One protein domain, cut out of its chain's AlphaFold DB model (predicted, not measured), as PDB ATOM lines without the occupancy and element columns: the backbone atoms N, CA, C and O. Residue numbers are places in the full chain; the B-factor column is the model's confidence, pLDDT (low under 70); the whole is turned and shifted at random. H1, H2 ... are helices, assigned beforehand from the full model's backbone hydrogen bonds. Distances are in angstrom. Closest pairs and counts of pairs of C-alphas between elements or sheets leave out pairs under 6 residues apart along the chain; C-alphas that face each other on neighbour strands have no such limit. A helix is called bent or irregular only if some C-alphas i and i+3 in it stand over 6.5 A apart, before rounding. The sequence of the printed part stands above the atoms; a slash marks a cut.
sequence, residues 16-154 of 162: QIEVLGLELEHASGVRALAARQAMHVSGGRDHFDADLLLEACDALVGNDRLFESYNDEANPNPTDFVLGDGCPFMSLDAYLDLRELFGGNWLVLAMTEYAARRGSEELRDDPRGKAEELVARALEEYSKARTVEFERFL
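AT A GLANCE: This is residues 16 to 154 of the 162 residues of an uncharacterized protein of Acidovorax carolinensis (UniProt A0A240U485). H1 and H2 form the middle of a cluster of crossed helices, between H5a, one arm of the L-shaped helix H5, and the long H7, which runs along one side. H3 packs across H2, and residues 67 to 88 make a long loop with no named element. The printed part has 139 residues, with seven named helices in the order H1 to H7 and no named strand; its class is all helix. It is compact, with a radius of gyration of the C-alphas of 14.4 A and spans of 45 by 36 by 26 A.

IN THESE COORDINATES: H1, residues 16 to 26, begins at C-alpha 16 (-30.880, -26.782, 39.318). H2 is residues 30 to 42, H3 50 to 61 and H4 63 to 66. H5, residues 89 to 117, was assigned as one helix by its hydrogen bonds but is bent: C-alphas 101 and 104 are 9.5 A apart. Its arms are H5a, residues 89 to 101, and H5b, residues 104 to 117, 21.7 A long and irregular, with C-alphas 104 and 107 8.2 A apart. H6 is residues 121 to 125. H7, residues 127 to 152, is 38.0 A long and ends at C-alpha 152 (-59.366, -16.771, 55.552).

HOW THE PARTS SIT: H5 is the hub, its arms about perpendicular at 77 degrees. H1 touches H5a, closest at the C-alphas of Gln 16 and Ala 94, 4.7 A. H2 touches H3, about perpendicular at 74 degrees, closest at C-alphas 34 and 57, 5.1 A. With residues 30 to 31 alone H2 touches H4, closest at C-alphas 31 and 66, 5.3 A. H5b and H6 touch only at the corner, closest at C-alphas 116 and 124, 5.0 A. H7 touches H2, closest at C-alphas 30 and 142, 4.8 A, while H5a and H7 are apart. Every O i to N i+4 pair is within hydrogen-bond range in H1, H2, H3, H5a and H6, 9 of 10 in H5b and 19 of 22 in H7; H4 is too short for such a pair.

THE WHOLE: The C-alphas farthest apart, of Arg 117 and Leu 154, are 45.9 A apart. The printed part has no cut; the link from H4 to H5 is long, 22 residues. The pLDDT is under 70 in residues 63 to 89 and 147 to 154.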
ATOM      1  N   GLN A  16     -29.766 -27.725  39.253       93.38
ATOM      2  CA  GLN A  16     -30.880 -26.782  39.318       93.38
ATOM      3  C   GLN A  16     -32.075 -27.259  38.483       93.38
ATOM      4  O   GLN A  16     -33.217 -27.186  38.933       93.38
ATOM      5  N   ILE A  17     -31.806 -27.792  37.285       94.69
ATOM      6  CA  ILE A  17     -32.825 -28.393  36.412       94.69
ATOM      7  C   ILE A  17     -33.513 -29.571  37.114       94.69
ATOM      8  O   ILE A  17     -34.734 -29.684  37.059       94.69
ATOM      9  N   GLU A  18     -32.747 -30.426  37.790       90.56
ATOM     10  CA  GLU A  18     -33.273 -31.554  38.561       90.56
ATOM     11  C   GLU A  18     -34.121 -31.090  39.749       90.56
ATOM     12  O   GLU A  18     -35.231 -31.584  39.916       90.56
ATOM     13  N   VAL A  19     -33.669 -30.091  40.511       88.19
ATOM     14  CA  VAL A  19     -34.435 -29.534  41.638       88.19
ATOM     15  C   VAL A  19     -35.799 -29.005  41.187       88.19
ATOM     16  O   VAL A  19     -36.815 -29.361  41.784       88.19
ATOM     17  N   LEU A  20     -35.849 -28.198  40.120       91.75
ATOM     18  CA  LEU A  20     -37.123 -27.714  39.578       91.75
ATOM     19  C   LEU A  20     -37.980 -28.860  39.025       91.75
ATOM     20  O   LEU A  20     -39.192 -28.882  39.233       91.75
ATOM     21  N   GLY A  21     -37.363 -29.770  38.274       90.69
ATOM     22  CA  GLY A  21     -38.069 -30.844  37.588       90.69
ATOM     23  C   GLY A  21     -38.784 -31.782  38.550       90.69
ATOM     24  O   GLY A  21     -39.968 -32.060  38.377       90.69
ATOM     25  N   LEU A  22     -38.090 -32.178  39.614       86.00
ATOM     26  CA  LEU A  22     -38.648 -32.997  40.682       86.00
ATOM     27  C   LEU A  22     -39.807 -32.286  41.399       86.00
ATOM     28  O   LEU A  22     -40.810 -32.919  41.721       86.00
ATOM     29  N   GLU A  23     -39.710 -30.971  41.608       86.19
ATOM     30  CA  GLU A  23     -40.796 -30.193  42.207       86.19
ATOM     31  C   GLU A  23     -42.037 -30.132  41.311       86.19
ATOM     32  O   GLU A  23     -43.152 -30.297  41.799       86.19
ATOM     33  N   LEU A  24     -41.874 -29.912  40.007       88.94
ATOM     34  CA  LEU A  24     -43.011 -29.863  39.086       88.94
ATOM     35  C   LEU A  24     -43.618 -31.246  38.830       88.94
ATOM     36  O   LEU A  24     -44.831 -31.336  38.638       88.94
ATOM     37  N   GLU A  25     -42.811 -32.308  38.823       88.62
ATOM     38  CA  GLU A  25     -43.296 -33.676  38.630       88.62
ATOM     39  C   GLU A  25     -44.057 -34.180  39.866       88.62
ATOM     40  O   GLU A  25     -45.180 -34.677  39.732       88.62
ATOM     41  N   HIS A  26     -43.491 -33.996  41.063       82.06
ATOM     42  CA  HIS A  26     -43.964 -34.655  42.285       82.06
ATOM     43  C   HIS A  26     -44.674 -33.740  43.291       82.06
ATOM     44  O   HIS A  26     -45.284 -34.253  44.227       82.06
ATOM     45  N   ALA A  27     -44.636 -32.417  43.114       80.88
ATOM     46  CA  ALA A  27     -45.300 -31.458  43.997       80.88
ATOM     47  C   ALA A  27     -46.218 -30.490  43.222       80.88
ATOM     48  O   ALA A  27     -46.502 -30.663  42.032       80.88
ATOM     49  N   SER A  28     -46.731 -29.472  43.922       83.44
ATOM     50  CA  SER A  28     -47.679 -28.498  43.366       83.44
ATOM     51  C   SER A  28     -47.031 -27.495  42.405       83.44
ATOM     52  O   SER A  28     -47.721 -26.909  41.573       83.44
ATOM     53  N   GLY A  29     -45.716 -27.268  42.510       87.56
ATOM     54  CA  GLY A  29     -45.003 -26.239  41.747       87.56
ATOM     55  C   GLY A  29     -45.357 -24.798  42.136       87.56
ATOM     56  O   GLY A  29     -44.912 -23.855  41.477       87.56
ATOM     57  N   VAL A  30     -46.151 -24.603  43.197       88.31
ATOM     58  CA  VAL A  30     -46.633 -23.286  43.650       88.31
ATOM     59  C   VAL A  30     -45.467 -22.349  43.957       88.31
ATOM     60  O   VAL A  30     -45.499 -21.183  43.559       88.31
ATOM     61  N   ARG A  31     -44.409 -22.861  44.593       89.31
ATOM     62  CA  ARG A  31     -43.210 -22.087  44.929       89.31
ATOM     63  C   ARG A  31     -42.461 -21.627  43.677       89.31
ATOM     64  O   ARG A  31     -42.181 -20.436  43.552       89.31
ATOM     65  N   ALA A  32     -42.209 -22.514  42.715       92.50
ATOM     66  CA  ALA A  32     -41.596 -22.137  41.440       92.50
ATOM     67  C   ALA A  32     -42.413 -21.065  40.677       92.50
ATOM     68  O   ALA A  32     -41.851 -20.148  40.066       92.50
ATOM     69  N   LEU A  33     -43.748 -21.129  40.748       94.31
ATOM     70  CA  LEU A  33     -44.653 -20.136  40.154       94.31
ATOM     71  C   LEU A  33     -44.640 -18.798  40.907       94.31
ATOM     72  O   LEU A  33     -44.597 -17.745  40.260       94.31
ATOM     73  N   ALA A  34     -44.620 -18.828  42.241       92.94
ATOM     74  CA  ALA A  34     -44.473 -17.642  43.080       92.94
ATOM     75  C   ALA A  34     -43.137 -16.938  42.801       92.94
ATOM     76  O   ALA A  34     -43.121 -15.739  42.516       92.94
ATOM     77  N   ALA A  35     -42.043 -17.700  42.739       94.38
ATOM     78  CA  ALA A  35     -40.719 -17.197  42.394       94.38
ATOM     79  C   ALA A  35     -40.694 -16.587  40.987       94.38
ATOM     80  O   ALA A  35     -40.175 -15.484  40.790       94.38
ATOM     81  N   ARG A  36     -41.316 -17.246  39.994       95.81
ATOM     82  CA  ARG A  36     -41.460 -16.672  38.646       95.81
ATOM     83  C   ARG A  36     -42.175 -15.325  38.694       95.81
ATOM     84  O   ARG A  36     -41.727 -14.400  38.016       95.81
ATOM     85  N   GLN A  37     -43.278 -15.226  39.437       95.19
ATOM     86  CA  GLN A  37     -44.062 -13.997  39.530       95.19
ATOM     87  C   GLN A  37     -43.267 -12.875  40.208       95.19
ATOM     88  O   GLN A  37     -43.195 -11.777  39.654       95.19
ATOM     89  N   ALA A  38     -42.620 -13.155  41.340       94.56
ATOM     90  CA  ALA A  38     -41.752 -12.203  42.033       94.56
ATOM     91  C   ALA A  38     -40.642 -11.686  41.101       94.56
ATOM     92  O   ALA A  38     -40.493 -10.478  40.910       94.56
ATOM     93  N   MET A  39     -39.948 -12.595  40.408       96.06
ATOM     94  CA  MET A  39     -38.880 -12.235  39.473       96.06
ATOM     95  C   MET A  39     -39.366 -11.572  38.177       96.06
ATOM     96  O   MET A  39     -38.587 -10.971  37.432       96.06
ATOM     97  N   HIS A  40     -40.636 -11.742  37.815       93.00
ATOM     98  CA  HIS A  40     -41.229 -11.029  36.687       93.00
ATOM     99  C   HIS A  40     -41.473  -9.556  37.031       93.00
ATOM    100  O   HIS A  40     -41.229  -8.698  36.187       93.00
ATOM    101  N   VAL A  41     -41.911  -9.276  38.262       90.88
ATOM    102  CA  VAL A  41     -42.219  -7.920  38.737       90.88
ATOM    103  C   VAL A  41     -40.953  -7.149  39.102       90.88
ATOM    104  O   VAL A  41     -40.797  -6.008  38.674       90.88
ATOM    105  N   SER A  42     -40.058  -7.771  39.870       88.06
ATOM    106  CA  SER A  42     -38.930  -7.074  40.497       88.06
ATOM    107  C   SER A  42     -37.580  -7.353  39.838       88.06
ATOM    108  O   SER A  42     -36.636  -6.633  40.114       88.06
ATOM    109  N   GLY A  43     -37.470  -8.344  38.946       87.56
ATOM    110  CA  GLY A  43     -36.198  -8.751  38.327       87.56
ATOM    111  C   GLY A  43     -35.593 -10.026  38.932       87.56
ATOM    112  O   GLY A  43     -36.177 -10.630  39.819       87.56
ATOM    113  N   GLY A  44     -34.462 -10.490  38.390       90.12
ATOM    114  CA  GLY A  44     -33.765 -11.714  38.830       90.12
ATOM    115  C   GLY A  44     -32.735 -11.454  39.938       90.12
ATOM    116  O   GLY A  44     -33.008 -10.695  40.866       90.12
ATOM    117  N   ARG A  45     -31.528 -12.029  39.812       92.06
ATOM    118  CA  ARG A  45     -30.437 -11.899  40.802       92.06
ATOM    119  C   ARG A  45     -29.992 -10.465  41.100       92.06
ATOM    120  O   ARG A  45     -29.453 -10.211  42.167       92.06
ATOM    121  N   ASP A  46     -30.275  -9.514  40.213       90.75
ATOM    122  CA  ASP A  46     -30.042  -8.088  40.483       90.75
ATOM    123  C   ASP A  46     -30.850  -7.555  41.686       90.75
ATOM    124  O   ASP A  46     -30.509  -6.512  42.239       90.75
ATOM    125  N   HIS A  47     -31.939  -8.236  42.066       92.69
ATOM    126  CA  HIS A  47     -32.878  -7.795  43.107       92.69
ATOM    127  C   HIS A  47     -33.127  -8.837  44.199       92.69
ATOM    128  O   HIS A  47     -33.665  -8.492  45.249       92.69
ATOM    129  N   PHE A  48     -32.755 -10.093  43.957       93.06
ATOM    130  CA  PHE A  48     -33.013 -11.197  44.866       93.06
ATOM    131  C   PHE A  48     -31.749 -12.012  45.122       93.06
ATOM    132  O   PHE A  48     -31.089 -12.467  44.186       93.06
ATOM    133  N   ASP A  49     -31.483 -12.265  46.398       91.56
ATOM    134  CA  ASP A  49     -30.876 -13.512  46.848       91.56
ATOM    135  C   ASP A  49     -31.985 -14.503  47.260       91.56
ATOM    136  O   ASP A  49     -33.183 -14.221  47.127       91.56
ATOM    137  N   ALA A  50     -31.595 -15.694  47.716       85.81
ATOM    138  CA  ALA A  50     -32.546 -16.726  48.113       85.81
ATOM    139  C   ALA A  50     -33.433 -16.295  49.299       85.81
ATOM    140  O   ALA A  50     -34.603 -16.675  49.339       85.81
ATOM    141  N   ASP A  51     -32.915 -15.481  50.224       87.12
ATOM    142  CA  ASP A  51     -33.659 -14.970  51.379       87.12
ATOM    143  C   ASP A  51     -34.752 -13.986  50.944       87.12
ATOM    144  O   ASP A  51     -35.932 -14.173  51.246       87.12
ATOM    145  N   LEU A  52     -34.391 -12.986  50.140       92.56
ATOM    146  CA  LEU A  52     -35.342 -12.002  49.626       92.56
ATOM    147  C   LEU A  52     -36.380 -12.641  48.697       92.56
ATOM    148  O   LEU A  52     -37.541 -12.223  48.670       92.56
ATOM    149  N   LEU A  53     -35.985 -13.663  47.928       92.69
ATOM    150  CA  LEU A  53     -36.930 -14.396  47.093       92.69
ATOM    151  C   LEU A  53     -37.890 -15.234  47.941       92.69
ATOM    152  O   LEU A  53     -39.060 -15.335  47.572       92.69
ATOM    153  N   LEU A  54     -37.436 -15.798  49.066       89.12
ATOM    154  CA  LEU A  54     -38.308 -16.497  50.008       89.12
ATOM    155  C   LEU A  54     -39.385 -15.550  50.542       89.12
ATOM    156  O   LEU A  54     -40.565 -15.875  50.441       89.12
ATOM    157  N   GLU A  55     -38.992 -14.374  51.035       89.25
ATOM    158  CA  GLU A  55     -39.924 -13.359  51.548       89.25
ATOM    159  C   GLU A  55     -40.937 -12.921  50.480       89.25
ATOM    160  O   GLU A  55     -42.138 -12.832  50.741       89.25
ATOM    161  N   ALA A  56     -40.477 -12.698  49.246       91.62
ATOM    162  CA  ALA A  56     -41.356 -12.323  48.144       91.62
ATOM    163  C   ALA A  56     -42.324 -13.450  47.747       91.62
ATOM    164  O   ALA A  56     -43.476 -13.178  47.404       91.62
ATOM    165  N   CYS A  57     -41.878 -14.707  47.784       90.56
ATOM    166  CA  CYS A  57     -42.752 -15.856  47.559       90.56
ATOM    167  C   CYS A  57     -43.780 -16.000  48.691       90.56
ATOM    168  O   CYS A  57     -44.955 -16.236  48.413       90.56
ATOM    169  N   ASP A  58     -43.358 -15.811  49.942       87.19
ATOM    170  CA  ASP A  58     -44.207 -15.920  51.133       87.19
ATOM    171  C   ASP A  58     -45.332 -14.886  51.092       87.19
ATOM    172  O   ASP A  58     -46.501 -15.229  51.246       87.19
ATOM    173  N   ALA A  59     -45.009 -13.648  50.714       88.19
ATOM    174  CA  ALA A  59     -45.993 -12.588  50.517       88.19
ATOM    175  C   ALA A  59     -46.997 -12.856  49.375       88.19
ATOM    176  O   ALA A  59     -48.022 -12.181  49.297       88.19
ATOM    177  N   LEU A  60     -46.709 -13.789  48.459       88.94
ATOM    178  CA  LEU A  60     -47.599 -14.115  47.340       88.94
ATOM    179  C   LEU A  60     -48.559 -15.266  47.638       88.94
ATOM    180  O   LEU A  60     -49.650 -15.269  47.069       88.94
ATOM    181  N   VAL A  61     -48.145 -16.268  48.420       82.25
ATOM    182  CA  VAL A  61     -48.914 -17.518  48.603       82.25
ATOM    183  C   VAL A  61     -49.014 -17.994  50.055       82.25
ATOM    184  O   VAL A  61     -49.773 -18.921  50.328       82.25
ATOM    185  N   GLY A  62     -48.299 -17.359  50.984       74.12
ATOM    186  CA  GLY A  62     -48.233 -17.731  52.395       74.12
ATOM    187  C   GLY A  62     -47.311 -18.920  52.685       74.12
ATOM    188  O   GLY A  62     -47.087 -19.786  51.835       74.12
ATOM    189  N   ASN A  63     -46.809 -18.969  53.920       68.25
ATOM    190  CA  ASN A  63     -45.743 -19.883  54.334       68.25
ATOM    191  C   ASN A  63     -46.107 -21.349  54.114       68.25
ATOM    192  O   ASN A  63     -45.396 -22.054  53.408       68.25
ATOM    193  N   ASP A  64     -47.271 -21.775  54.607       66.00
ATOM    194  CA  ASP A  64     -47.750 -23.161  54.527       66.00
ATOM    195  C   ASP A  64     -47.759 -23.711  53.082       66.00
ATOM    196  O   ASP A  64     -47.596 -24.908  52.858       66.00
ATOM    197  N   ARG A  65     -47.904 -22.825  52.084       68.69
ATOM    198  CA  ARG A  65     -47.960 -23.153  50.651       68.69
ATOM    199  C   ARG A  65     -46.584 -23.247  49.979       68.69
ATOM    200  O   ARG A  65     -46.467 -23.778  48.878       68.69
ATOM    201  N   LEU A  66     -45.527 -22.753  50.622       67.44
ATOM    202  CA  LEU A  66     -44.146 -22.843  50.125       67.44
ATOM    203  C   LEU A  66     -43.453 -24.162  50.485       67.44
ATOM    204  O   LEU A  66     -42.436 -24.509  49.873       67.44
ATOM    205  N   PHE A  67     -44.012 -24.888  51.455       62.59
ATOM    206  CA  PHE A  67     -43.471 -26.125  52.019       62.59
ATOM    207  C   PHE A  67     -44.368 -27.349  51.727       62.59
ATOM    208  O   PHE A  67     -44.284 -28.371  52.396       62.59
ATOM    209  N   GLU A  68     -45.199 -27.301  50.683       54.66
ATOM    210  CA  GLU A  68     -46.122 -28.399  50.324       54.66
ATOM    211  C   GLU A  68     -45.424 -29.680  49.818       54.66
ATOM    212  O   GLU A  68     -46.076 -30.704  49.628       54.66
ATOM    213  N   SER A  69     -44.104 -29.644  49.595       50.78
ATOM    214  CA  SER A  69     -43.306 -30.801  49.155       50.78
ATOM    215  C   SER A  69     -42.640 -31.580  50.291       50.78
ATOM    216  O   SER A  69     -41.865 -32.496  50.025       50.78
ATOM    217  N   TYR A  70     -42.896 -31.217  51.546       50.84
ATOM    218  CA  TYR A  70     -42.310 -31.892  52.695       50.84
ATOM    219  C   TYR A  70     -43.232 -33.043  53.118       50.84
ATOM    220  O   TYR A  70     -44.459 -32.908  53.106       50.84
ATOM    221  N   ASN A  71     -42.649 -34.172  53.533       48.66
ATOM    222  CA  ASN A  71     -43.349 -35.216  54.294       48.66
ATOM    223  C   ASN A  71     -43.644 -34.732  55.727       48.66
ATOM    224  O   ASN A  71     -43.304 -35.390  56.706       48.66
ATOM    225  N   ASP A  72     -44.230 -33.541  55.835       44.16
ATOM    226  CA  ASP A  72     -44.786 -33.000  57.064       44.16
ATOM    227  C   ASP A  72     -46.065 -33.778  57.407       44.16
ATOM    228  O   ASP A  72     -46.857 -34.104  56.518       44.16
ATOM    229  N   GLU A  73     -46.279 -34.085  58.689       47.28
ATOM    230  CA  GLU A  73     -47.461 -34.824  59.155       47.28
ATOM    231  C   GLU A  73     -48.787 -34.103  58.829       47.28
ATOM    232  O   GLU A  73     -49.845 -34.737  58.823       47.28
ATOM    233  N   ALA A  74     -48.746 -32.799  58.529       40.12
ATOM    234  CA  ALA A  74     -49.887 -31.992  58.106       40.12
ATOM    235  C   ALA A  74     -50.110 -31.950  56.577       40.12
ATOM    236  O   ALA A  74     -51.110 -31.374  56.138       40.12
ATOM    237  N   ASN A  75     -49.232 -32.543  55.754       42.59
ATOM    238  CA  ASN A  75     -49.399 -32.570  54.298       42.59
ATOM    239  C   ASN A  75     -50.519 -33.555  53.898       42.59
ATOM    240  O   ASN A  75     -50.395 -34.756  54.146       42.59
ATOM    241  N   PRO A  76     -51.607 -33.103  53.246       42.31
ATOM    242  CA  PRO A  76     -52.711 -33.979  52.855       42.31
ATOM    243  C   PRO A  76     -52.371 -34.935  51.697       42.31
ATOM    244  O   PRO A  76     -53.141 -35.861  51.450       42.31
ATOM    245  N   ASN A  77     -51.252 -34.725  50.989       43.38
ATOM    246  CA  ASN A  77     -50.797 -35.555  49.869       43.38
ATOM    247  C   ASN A  77     -49.319 -35.961  50.049       43.38
ATOM    248  O   ASN A  77     -48.466 -35.519  49.277       43.38
ATOM    249  N   PRO A  78     -48.992 -36.779  51.067       48.47
ATOM    250  CA  PRO A  78     -47.623 -37.218  51.301       48.47
ATOM    251  C   PRO A  78     -47.132 -38.060  50.118       48.47
ATOM    252  O   PRO A  78     -47.880 -38.867  49.559       48.47
ATOM    253  N   THR A  79     -45.871 -37.886  49.738       48.41
ATOM    254  CA  THR A  79     -45.243 -38.664  48.662       48.41
ATOM    255  C   THR A  79     -44.007 -39.370  49.207       48.41
ATOM    256  O   THR A  79     -43.364 -38.887  50.133       48.41
ATOM    257  N   ASP A  80     -43.589 -40.488  48.610       44.78
ATOM    258  CA  ASP A  80     -42.286 -41.095  48.949       44.78
ATOM    259  C   ASP A  80     -41.094 -40.200  48.522       44.78
ATOM    260  O   ASP A  80     -39.928 -40.534  48.740       44.78
ATOM    261  N   PHE A  81     -41.384 -39.047  47.907       39.78
ATOM    262  CA  PHE A  81     -40.437 -38.053  47.443       39.78
ATOM    263  C   PHE A  81     -40.110 -37.050  48.557       39.78
ATOM    264  O   PHE A  81     -40.869 -36.130  48.844       39.78
ATOM    265  N   VAL A  82     -38.940 -37.203  49.181       43.91
ATOM    266  CA  VAL A  82     -38.418 -36.240  50.167       43.91
ATOM    267  C   VAL A  82     -37.643 -35.140  49.434       43.91
ATOM    268  O   VAL A  82     -36.413 -35.122  49.413       43.91
ATOM    269  N   LEU A  83     -38.361 -34.215  48.795       40.53
ATOM    270  CA  LEU A  83     -37.795 -32.922  48.401       40.53
ATOM    271  C   LEU A  83     -37.949 -31.964  49.585       40.53
ATOM    272  O   LEU A  83     -38.994 -31.336  49.750       40.53
ATOM    273  N   GLY A  84     -36.905 -31.873  50.409       38.84
ATOM    274  CA  GLY A  84     -36.926 -31.043  51.611       38.84
ATOM    275  C   GLY A  84     -36.662 -31.814  52.899       38.84
ATOM    276  O   GLY A  84     -37.410 -31.701  53.856       38.84
ATOM    277  N   ASP A  85     -35.553 -32.539  52.987       35.03
ATOM    278  CA  ASP A  85     -34.856 -32.555  54.274       35.03
ATOM    279  C   ASP A  85     -33.942 -31.316  54.253       35.03
ATOM    280  O   ASP A  85     -32.820 -31.359  53.750       35.03
ATOM    281  N   GLY A  86     -34.484 -30.150  54.627       47.62
ATOM    282  CA  GLY A  86     -33.744 -28.881  54.646       47.62
ATOM    283  C   GLY A  86     -34.360 -27.699  53.885       47.62
ATOM    284  O   GLY A  86     -35.402 -27.791  53.241       47.62
ATOM    285  N   CYS A  87     -33.690 -26.555  54.043       52.16
ATOM    286  CA  CYS A  87     -34.080 -25.205  53.632       52.16
ATOM    287  C   CYS A  87     -34.597 -25.052  52.186       52.16
ATOM    288  O   CYS A  87     -33.961 -25.565  51.263       52.16
ATOM    289  N   PRO A  88     -35.610 -24.190  51.951       62.78
ATOM    290  CA  PRO A  88     -36.113 -23.868  50.609       62.78
ATOM    291  C   PRO A  88     -35.085 -23.101  49.759       62.78
ATOM    292  O   PRO A  88     -35.249 -22.969  48.548       62.78
ATOM    293  N   PHE A  89     -34.011 -22.605  50.379       63.06
ATOM    294  CA  PHE A  89     -32.986 -21.791  49.734       63.06
ATOM    295  C   PHE A  89     -32.315 -22.478  48.547       63.06
ATOM    296  O   PHE A  89     -32.066 -21.811  47.550       63.06
ATOM    297  N   MET A  90     -32.100 -23.800  48.587       71.44
ATOM    298  CA  MET A  90     -31.530 -24.514  47.436       71.44
ATOM    299  C   MET A  90     -32.434 -24.438  46.201       71.44
ATOM    300  O   MET A  90     -31.947 -24.241  45.091       71.44
ATOM    301  N   SER A  91     -33.751 -24.557  46.386       78.62
ATOM    302  CA  SER A  91     -34.716 -24.403  45.296       78.62
ATOM    303  C   SER A  91     -34.798 -22.956  44.816       78.62
ATOM    304  O   SER A  91     -34.841 -22.711  43.615       78.62
ATOM    305  N   LEU A  92     -34.763 -21.990  45.735       88.31
ATOM    306  CA  LEU A  92     -34.850 -20.566  45.399       88.31
ATOM    307  C   LEU A  92     -33.620 -20.073  44.626       88.31
ATOM    308  O   LEU A  92     -33.780 -19.406  43.602       88.31
ATOM    309  N   ASP A  93     -32.414 -20.466  45.040       88.88
ATOM    310  CA  ASP A  93     -31.195 -20.202  44.270       88.88
ATOM    311  C   ASP A  93     -31.222 -20.908  42.913       88.88
ATOM    312  O   ASP A  93     -30.852 -20.309  41.900       88.88
ATOM    313  N   ALA A  94     -31.734 -22.141  42.856       91.56
ATOM    314  CA  ALA A  94     -31.890 -22.842  41.590       91.56
ATOM    315  C   ALA A  94     -32.801 -22.079  40.619       91.56
ATOM    316  O   ALA A  94     -32.478 -21.971  39.438       91.56
ATOM    317  N   TYR A  95     -33.914 -21.499  41.074       94.88
ATOM    318  CA  TYR A  95     -34.779 -20.719  40.182       94.88
ATOM    319  C   TYR A  95     -34.113 -19.441  39.678       94.88
ATOM    320  O   TYR A  95     -34.341 -19.060  38.529       94.88
ATOM    321  N   LEU A  96     -33.308 -18.783  40.518       95.38
ATOM    322  CA  LEU A  96     -32.544 -17.603  40.123       95.38
ATOM    323  C   LEU A  96     -31.542 -17.959  39.015       95.38
ATOM    324  O   LEU A  96     -31.552 -17.315  37.965       95.38
ATOM    325  N   ASP A  97     -30.776 -19.039  39.192       94.81
ATOM    326  CA  ASP A  97     -29.853 -19.559  38.171       94.81
ATOM    327  C   ASP A  97     -30.583 -19.921  36.868       94.81
ATOM    328  O   ASP A  97     -30.164 -19.559  35.765       94.81
ATOM    329  N   LEU A  98     -31.717 -20.619  36.972       96.06
ATOM    330  CA  LEU A  98     -32.498 -21.024  35.804       96.06
ATOM    331  C   LEU A  98     -33.112 -19.821  35.082       96.06
ATOM    332  O   LEU A  98     -33.187 -19.827  33.851       96.06
ATOM    333  N   ARG A  99     -33.531 -18.781  35.812       95.56
ATOM    334  CA  ARG A  99     -34.024 -17.527  35.232       95.56
ATOM    335  C   ARG A  99     -32.925 -16.800  34.461       95.56
ATOM    336  O   ARG A  99     -33.221 -16.249  33.401       95.56
ATOM    337  N   GLU A 100     -31.691 -16.800  34.950       94.56
ATOM    338  CA  GLU A 100     -30.553 -16.237  34.215       94.56
ATOM    339  C   GLU A 100     -30.223 -17.052  32.963       94.56
ATOM    340  O   GLU A 100     -30.027 -16.482  31.888       94.56
ATOM    341  N   LEU A 101     -30.234 -18.382  33.079       94.56
ATOM    342  CA  LEU A 101     -29.895 -19.283  31.982       94.56
ATOM    343  C   LEU A 101     -30.934 -19.267  30.849       94.56
ATOM    344  O   LEU A 101     -30.584 -19.166  29.674       94.56
ATOM    345  N   PHE A 102     -32.216 -19.397  31.197       93.69
ATOM    346  CA  PHE A 102     -33.315 -19.611  30.250       93.69
ATOM    347  C   PHE A 102     -34.203 -18.371  30.033       93.69
ATOM    348  O   PHE A 102     -35.126 -18.393  29.210       93.69
ATOM    349  N   GLY A 103     -33.952 -17.274  30.752       92.56
ATOM    350  CA  GLY A 103     -34.723 -16.038  30.644       92.56
ATOM    351  C   GLY A 103     -36.171 -16.179  31.130       92.56
ATOM    352  O   GLY A 103     -36.499 -16.977  32.003       92.56
ATOM    353  N   GLY A 104     -37.087 -15.387  30.564       91.00
ATOM    354  CA  GLY A 104     -38.487 -15.334  31.019       91.00
ATOM    355  C   GLY A 104     -39.264 -16.657  30.920       91.00
ATOM    356  O   GLY A 104     -40.237 -16.841  31.646       91.00
ATOM    357  N   ASN A 105     -38.810 -17.590  30.078       92.19
ATOM    358  CA  ASN A 105     -39.452 -18.890  29.848       92.19
ATOM    359  C   ASN A 105     -38.804 -20.035  30.644       92.19
ATOM    360  O   ASN A 105     -39.010 -21.204  30.313       92.19
ATOM    361  N   TRP A 106     -38.016 -19.711  31.671       95.50
ATOM    362  CA  TRP A 106     -37.197 -20.674  32.403       95.50
ATOM    363  C   TRP A 106     -37.946 -21.893  32.931       95.50
ATOM    364  O   TRP A 106     -37.418 -22.988  32.803       95.50
ATOM    365  N   LEU A 107     -39.178 -21.741  33.430       95.25
ATOM    366  CA  LEU A 107     -39.966 -22.871  33.936       95.25
ATOM    367  C   LEU A 107     -40.160 -23.962  32.881       95.25
ATOM    368  O   LEU A 107     -39.806 -25.113  33.107       95.25
ATOM    369  N   VAL A 108     -40.707 -23.597  31.718       96.81
ATOM    370  CA  VAL A 108     -41.029 -24.569  30.662       96.81
ATOM    371  C   VAL A 108     -39.750 -25.137  30.060       96.81
ATOM    372  O   VAL A 108     -39.672 -26.338  29.823       96.81
ATOM    373  N   LEU A 109     -38.731 -24.302  29.832       96.81
ATOM    374  CA  LEU A 109     -37.480 -24.748  29.215       96.81
ATOM    375  C   LEU A 109     -36.681 -25.678  30.135       96.81
ATOM    376  O   LEU A 109     -36.254 -26.741  29.691       96.81
ATOM    377  N   ALA A 110     -36.538 -25.332  31.413       96.69
ATOM    378  CA  ALA A 110     -35.866 -26.191  32.381       96.69
ATOM    379  C   ALA A 110     -36.652 -27.489  32.619       96.69
ATOM    380  O   ALA A 110     -36.052 -28.561  32.626       96.69
ATOM    381  N   MET A 111     -37.986 -27.423  32.706       96.88
ATOM    382  CA  MET A 111     -38.816 -28.624  32.816       96.88
ATOM    383  C   MET A 111     -38.733 -29.506  31.563       96.88
ATOM    384  O   MET A 111     -38.701 -30.725  31.681       96.88
ATOM    385  N   THR A 112     -38.621 -28.917  30.369       97.25
ATOM    386  CA  THR A 112     -38.411 -29.674  29.121       97.25
ATOM    387  C   THR A 112     -37.066 -30.405  29.144       97.25
ATOM    388  O   THR A 112     -36.993 -31.576  28.772       97.25
ATOM    389  N   GLU A 113     -35.994 -29.747  29.603       96.31
ATOM    390  CA  GLU A 113     -34.672 -30.377  29.740       96.31
ATOM    391  C   GLU A 113     -34.667 -31.492  30.791       96.31
ATOM    392  O   GLU A 113     -34.064 -32.545  30.573       96.31
ATOM    393  N   TYR A 114     -35.360 -31.288  31.913       95.69
ATOM    394  CA  TYR A 114     -35.554 -32.326  32.916       95.69
ATOM    395  C   TYR A 114     -36.336 -33.513  32.338       95.69
ATOM    396  O   TYR A 114     -35.843 -34.643  32.374       95.69
ATOM    397  N   ALA A 115     -37.501 -33.258  31.735       95.12
ATOM    398  CA  ALA A 115     -38.366 -34.272  31.144       95.12
ATOM    399  C   ALA A 115     -37.612 -35.119  30.116       95.12
ATOM    400  O   ALA A 115     -37.680 -36.339  30.168       95.12
ATOM    401  N   ALA A 116     -36.803 -34.498  29.253       93.69
ATOM    402  CA  ALA A 116     -36.048 -35.201  28.218       93.69
ATOM    403  C   ALA A 116     -34.923 -36.102  28.763       93.69
ATOM    404  O   ALA A 116     -34.560 -37.087  28.118       93.69
ATOM    405  N   ARG A 117     -34.329 -35.759  29.914       89.94
ATOM    406  CA  ARG A 117     -33.089 -36.394  30.400       89.94
ATOM    407  C   ARG A 117     -33.281 -37.282  31.622       89.94
ATOM    408  O   ARG A 117     -32.539 -38.251  31.770       89.94
ATOM    409  N   ARG A 118     -34.203 -36.917  32.514       88.62
ATOM    410  CA  ARG A 118     -34.360 -37.522  33.846       88.62
ATOM    411  C   ARG A 118     -35.805 -37.770  34.269       88.62
ATOM    412  O   ARG A 118     -35.998 -38.542  35.199       88.62
ATOM    413  N   GLY A 119     -36.779 -37.169  33.587       83.38
ATOM    414  CA  GLY A 119     -38.190 -37.406  33.867       83.38
ATOM    415  C   GLY A 119     -38.600 -38.872  33.705       83.38
ATOM    416  O   GLY A 119     -37.908 -39.685  33.065       83.38
ATOM    417  N   SER A 120     -39.760 -39.203  34.272       86.19
ATOM    418  CA  SER A 120     -40.415 -40.498  34.072       86.19
ATOM    419  C   SER A 120     -40.597 -40.846  32.585       86.19
ATOM    420  O   SER A 120     -40.420 -40.019  31.690       86.19
ATOM    421  N   GLU A 121     -40.893 -42.115  32.293       89.94
ATOM    422  CA  GLU A 121     -41.080 -42.581  30.911       89.94
ATOM    423  C   GLU A 121     -42.151 -41.765  30.173       89.94
ATOM    424  O   GLU A 121     -41.890 -41.299  29.069       89.94
ATOM    425  N   GLU A 122     -43.270 -41.462  30.839       89.00
ATOM    426  CA  GLU A 122     -44.328 -40.601  30.294       89.00
ATOM    427  C   GLU A 122     -43.814 -39.200  29.922       89.00
ATOM    428  O   GLU A 122     -44.178 -38.660  28.878       89.00
ATOM    429  N   LEU A 123     -42.945 -38.611  30.750       89.00
ATOM    430  CA  LEU A 123     -42.355 -37.306  30.455       89.00
ATOM    431  C   LEU A 123     -41.400 -37.358  29.262       89.00
ATOM    432  O   LEU A 123     -41.303 -36.386  28.519       89.00
ATOM    433  N   ARG A 124     -40.692 -38.472  29.057       92.62
ATOM    434  CA  ARG A 124     -39.725 -38.612  27.960       92.62
ATOM    435  C   ARG A 124     -40.375 -38.800  26.589       92.62
ATOM    436  O   ARG A 124     -39.716 -38.500  25.593       92.62
ATOM    437  N   ASP A 125     -41.631 -39.239  26.534       92.69
ATOM    438  CA  ASP A 125     -42.369 -39.457  25.283       92.69
ATOM    439  C   ASP A 125     -42.702 -38.145  24.549       92.69
ATOM    440  O   ASP A 125     -42.566 -38.060  23.327       92.69
ATOM    441  N   ASP A 126     -43.088 -37.104  25.292       95.12
ATOM    442  CA  ASP A 126     -43.276 -35.738  24.784       95.12
ATOM    443  C   ASP A 126     -42.779 -34.709  25.816       95.12
ATOM    444  O   ASP A 126     -43.580 -34.082  26.517       95.12
ATOM    445  N   PRO A 127     -41.451 -34.500  25.919       94.44
ATOM    446  CA  PRO A 127     -40.863 -33.678  26.975       94.44
ATOM    447  C   PRO A 127     -41.409 -32.262  27.033       94.44
ATOM    448  O   PRO A 127     -41.566 -31.697  28.113       94.44
ATOM    449  N   ARG A 128     -41.699 -31.676  25.869       96.31
ATOM    450  CA  ARG A 128     -42.187 -30.304  25.801       96.31
ATOM    451  C   ARG A 128     -43.673 -30.226  26.120       96.31
ATOM    452  O   ARG A 128     -44.043 -29.392  26.942       96.31
ATOM    453  N   GLY A 129     -44.504 -31.064  25.496       96.25
ATOM    454  CA  GLY A 129     -45.942 -31.064  25.771       96.25
ATOM    455  C   GLY A 129     -46.220 -31.354  27.243       96.25
ATOM    456  O   GLY A 129     -46.947 -30.611  27.897       96.25
ATOM    457  N   LYS A 130     -45.526 -32.344  27.815       95.19
ATOM    458  CA  LYS A 130     -45.651 -32.693  29.234       95.19
ATOM    459  C   LYS A 130     -45.112 -31.624  30.181       95.19
ATOM    460  O   LYS A 130     -45.721 -31.370  31.220       95.19
ATOM    461  N   ALA A 131     -44.019 -30.948  29.828       96.19
ATOM    462  CA  ALA A 131     -43.548 -29.796  30.594       96.19
ATOM    463  C   ALA A 131     -44.580 -28.655  30.607       96.19
ATOM    464  O   ALA A 131     -44.823 -28.056  31.654       96.19
ATOM    465  N   GLU A 132     -45.199 -28.359  29.461       96.88
ATOM    466  CA  GLU A 132     -46.250 -27.343  29.351       96.88
ATOM    467  C   GLU A 132     -47.494 -27.727  30.180       96.88
ATOM    468  O   GLU A 132     -48.015 -26.875  30.902       96.88
ATOM    469  N   GLU A 133     -47.910 -29.001  30.168       96.25
ATOM    470  CA  GLU A 133     -49.001 -29.530  31.007       96.25
ATOM    471  C   GLU A 133     -48.719 -29.359  32.509       96.25
ATOM    472  O   GLU A 133     -49.564 -28.851  33.251       96.25
ATOM    473  N   LEU A 134     -47.522 -29.730  32.970       93.56
ATOM    474  CA  LEU A 134     -47.153 -29.621  34.386       93.56
ATOM    475  C   LEU A 134     -47.035 -28.165  34.848       93.56
ATOM    476  O   LEU A 134     -47.478 -27.829  35.947       93.56
ATOM    477  N   VAL A 135     -46.505 -27.276  34.004       95.69
ATOM    478  CA  VAL A 135     -46.472 -25.835  34.302       95.69
ATOM    479  C   VAL A 135     -47.884 -25.240  34.317       95.69
ATOM    480  O   VAL A 135     -48.158 -24.367  35.144       95.69
ATOM    481  N   ALA A 136     -48.791 -25.703  33.452       95.62
ATOM    482  CA  ALA A 136     -50.193 -25.291  33.478       95.62
ATOM    483  C   ALA A 136     -50.890 -25.740  34.772       95.62
ATOM    484  O   ALA A 136     -51.518 -24.916  35.435       95.62
ATOM    485  N   ARG A 137     -50.688 -26.995  35.199       92.31
ATOM    486  CA  ARG A 137     -51.167 -27.502  36.495       92.31
ATOM    487  C   ARG A 137     -50.646 -26.653  37.658       92.31
ATOM    488  O   ARG A 137     -51.423 -26.227  38.505       92.31
ATOM    489  N   ALA A 138     -49.348 -26.356  37.675       91.31
ATOM    490  CA  ALA A 138     -48.752 -25.533  38.724       91.31
ATOM    491  C   ALA A 138     -49.309 -24.099  38.741       91.31
ATOM    492  O   ALA A 138     -49.464 -23.501  39.804       91.31
ATOM    493  N   LEU A 139     -49.657 -23.539  37.576       93.12
ATOM    494  CA  LEU A 139     -50.327 -22.241  37.487       93.12
ATOM    495  C   LEU A 139     -51.742 -22.277  38.090       93.12
ATOM    496  O   LEU A 139     -52.148 -21.310  38.742       93.12
ATOM    497  N   GLU A 140     -52.489 -23.361  37.880       90.19
ATOM    498  CA  GLU A 140     -53.801 -23.557  38.505       90.19
ATOM    499  C   GLU A 140     -53.678 -23.652  40.030       90.19
ATOM    500  O   GLU A 140     -54.387 -22.936  40.738       90.19
ATOM    501  N   GLU A 141     -52.741 -24.455  40.540       86.69
ATOM    502  CA  GLU A 141     -52.491 -24.576  41.985       86.69
ATOM    503  C   GLU A 141     -52.020 -23.255  42.602       86.69
ATOM    504  O   GLU A 141     -52.533 -22.830  43.635       86.69
ATOM    505  N   TYR A 142     -51.127 -22.532  41.923       89.44
ATOM    506  CA  TYR A 142     -50.720 -21.187  42.329       89.44
ATOM    507  C   TYR A 142     -51.914 -20.229  42.406       89.44
ATOM    508  O   TYR A 142     -52.039 -19.457  43.356       89.44
ATOM    509  N   SER A 143     -52.823 -20.290  41.431       87.94
ATOM    510  CA  SER A 143     -54.028 -19.456  41.431       87.94
ATOM    511  C   SER A 143     -54.936 -19.785  42.619       87.94
ATOM    512  O   SER A 143     -55.418 -18.863  43.274       87.94
ATOM    513  N   LYS A 144     -55.105 -21.073  42.949       84.56
ATOM    514  CA  LYS A 144     -55.856 -21.519  44.136       84.56
ATOM    515  C   LYS A 144     -55.204 -21.038  45.431       84.56
ATOM    516  O   LYS A 144     -55.895 -20.483  46.287       84.56
ATOM    517  N   ALA A 145     -53.885 -21.188  45.561       80.62
ATOM    518  CA  ALA A 145     -53.133 -20.749  46.738       80.62
ATOM    519  C   ALA A 145     -53.338 -19.250  47.013       80.62
ATOM    520  O   ALA A 145     -53.586 -18.854  48.149       80.62
ATOM    521  N   ARG A 146     -53.357 -18.429  45.956       80.88
ATOM    522  CA  ARG A 146     -53.634 -16.989  46.059       80.88
ATOM    523  C   ARG A 146     -55.072 -16.641  46.429       80.88
ATOM    524  O   ARG A 146     -55.306 -15.590  47.015       80.88
ATOM    525  N   THR A 147     -56.045 -17.471  46.065       67.81
ATOM    526  CA  THR A 147     -57.458 -17.218  46.395       67.81
ATOM    527  C   THR A 147     -57.825 -17.612  47.825       67.81
ATOM    528  O   THR A 147     -58.699 -16.976  48.408       67.81
ATOM    529  N   VAL A 148     -57.136 -18.595  48.418       57.50
ATOM    530  CA  VAL A 148     -57.380 -19.050  49.804       57.50
ATOM    531  C   VAL A 148     -57.069 -17.953  50.830       57.50
ATOM    532  O   VAL A 148     -57.700 -17.896  51.886       57.50
ATOM    533  N   GLU A 149     -56.169 -17.021  50.502       50.62
ATOM    534  CA  GLU A 149     -55.921 -15.832  51.320       50.62
ATOM    535  C   GLU A 149     -57.211 -15.011  51.521       50.62
ATOM    536  O   GLU A 149     -57.464 -14.518  52.615       50.62
ATOM    537  N   PHE A 150     -58.090 -14.948  50.514       44.09
ATOM    538  CA  PHE A 150     -59.320 -14.152  50.558       44.09
ATOM    539  C   PHE A 150     -60.414 -14.762  51.452       44.09
ATOM    540  O   PHE A 150     -61.151 -14.028  52.107       44.09
ATOM    541  N   GLU A 151     -60.511 -16.092  51.519       44.97
ATOM    542  CA  GLU A 151     -61.519 -16.787  52.339       44.97
ATOM    543  C   GLU A 151     -61.151 -16.780  53.831       44.97
ATOM    544  O   GLU A 151     -62.018 -16.578  54.683       44.97
ATOM    545  N   ARG A 152     -59.853 -16.860  54.161       47.59
ATOM    546  CA  ARG A 152     -59.366 -16.771  55.552       47.59
ATOM    547  C   ARG A 152     -59.566 -15.389  56.186       47.59
ATOM    548  O   ARG A 152     -59.553 -15.281  57.408       47.59
ATOM    549  N   PHE A 153     -59.769 -14.341  55.381       48.75
ATOM    550  CA  PHE A 153     -60.175 -13.010  55.857       48.75
ATOM    551  C   PHE A 153     -61.699 -12.859  56.042       48.75
ATOM    552  O   PHE A 153     -62.134 -11.861  56.620       48.75
ATOM    553  N   LEU A 154     -62.513 -13.816  55.576       46.53
ATOM    554  CA  LEU A 154     -63.977 -13.803  55.718       46.53
ATOM    555  C   LEU A 154     -64.475 -14.676  56.886       46.53
ATOM    556  O   LEU A 154     -65.530 -14.392  57.462       46.53
TER     557      LEU A 154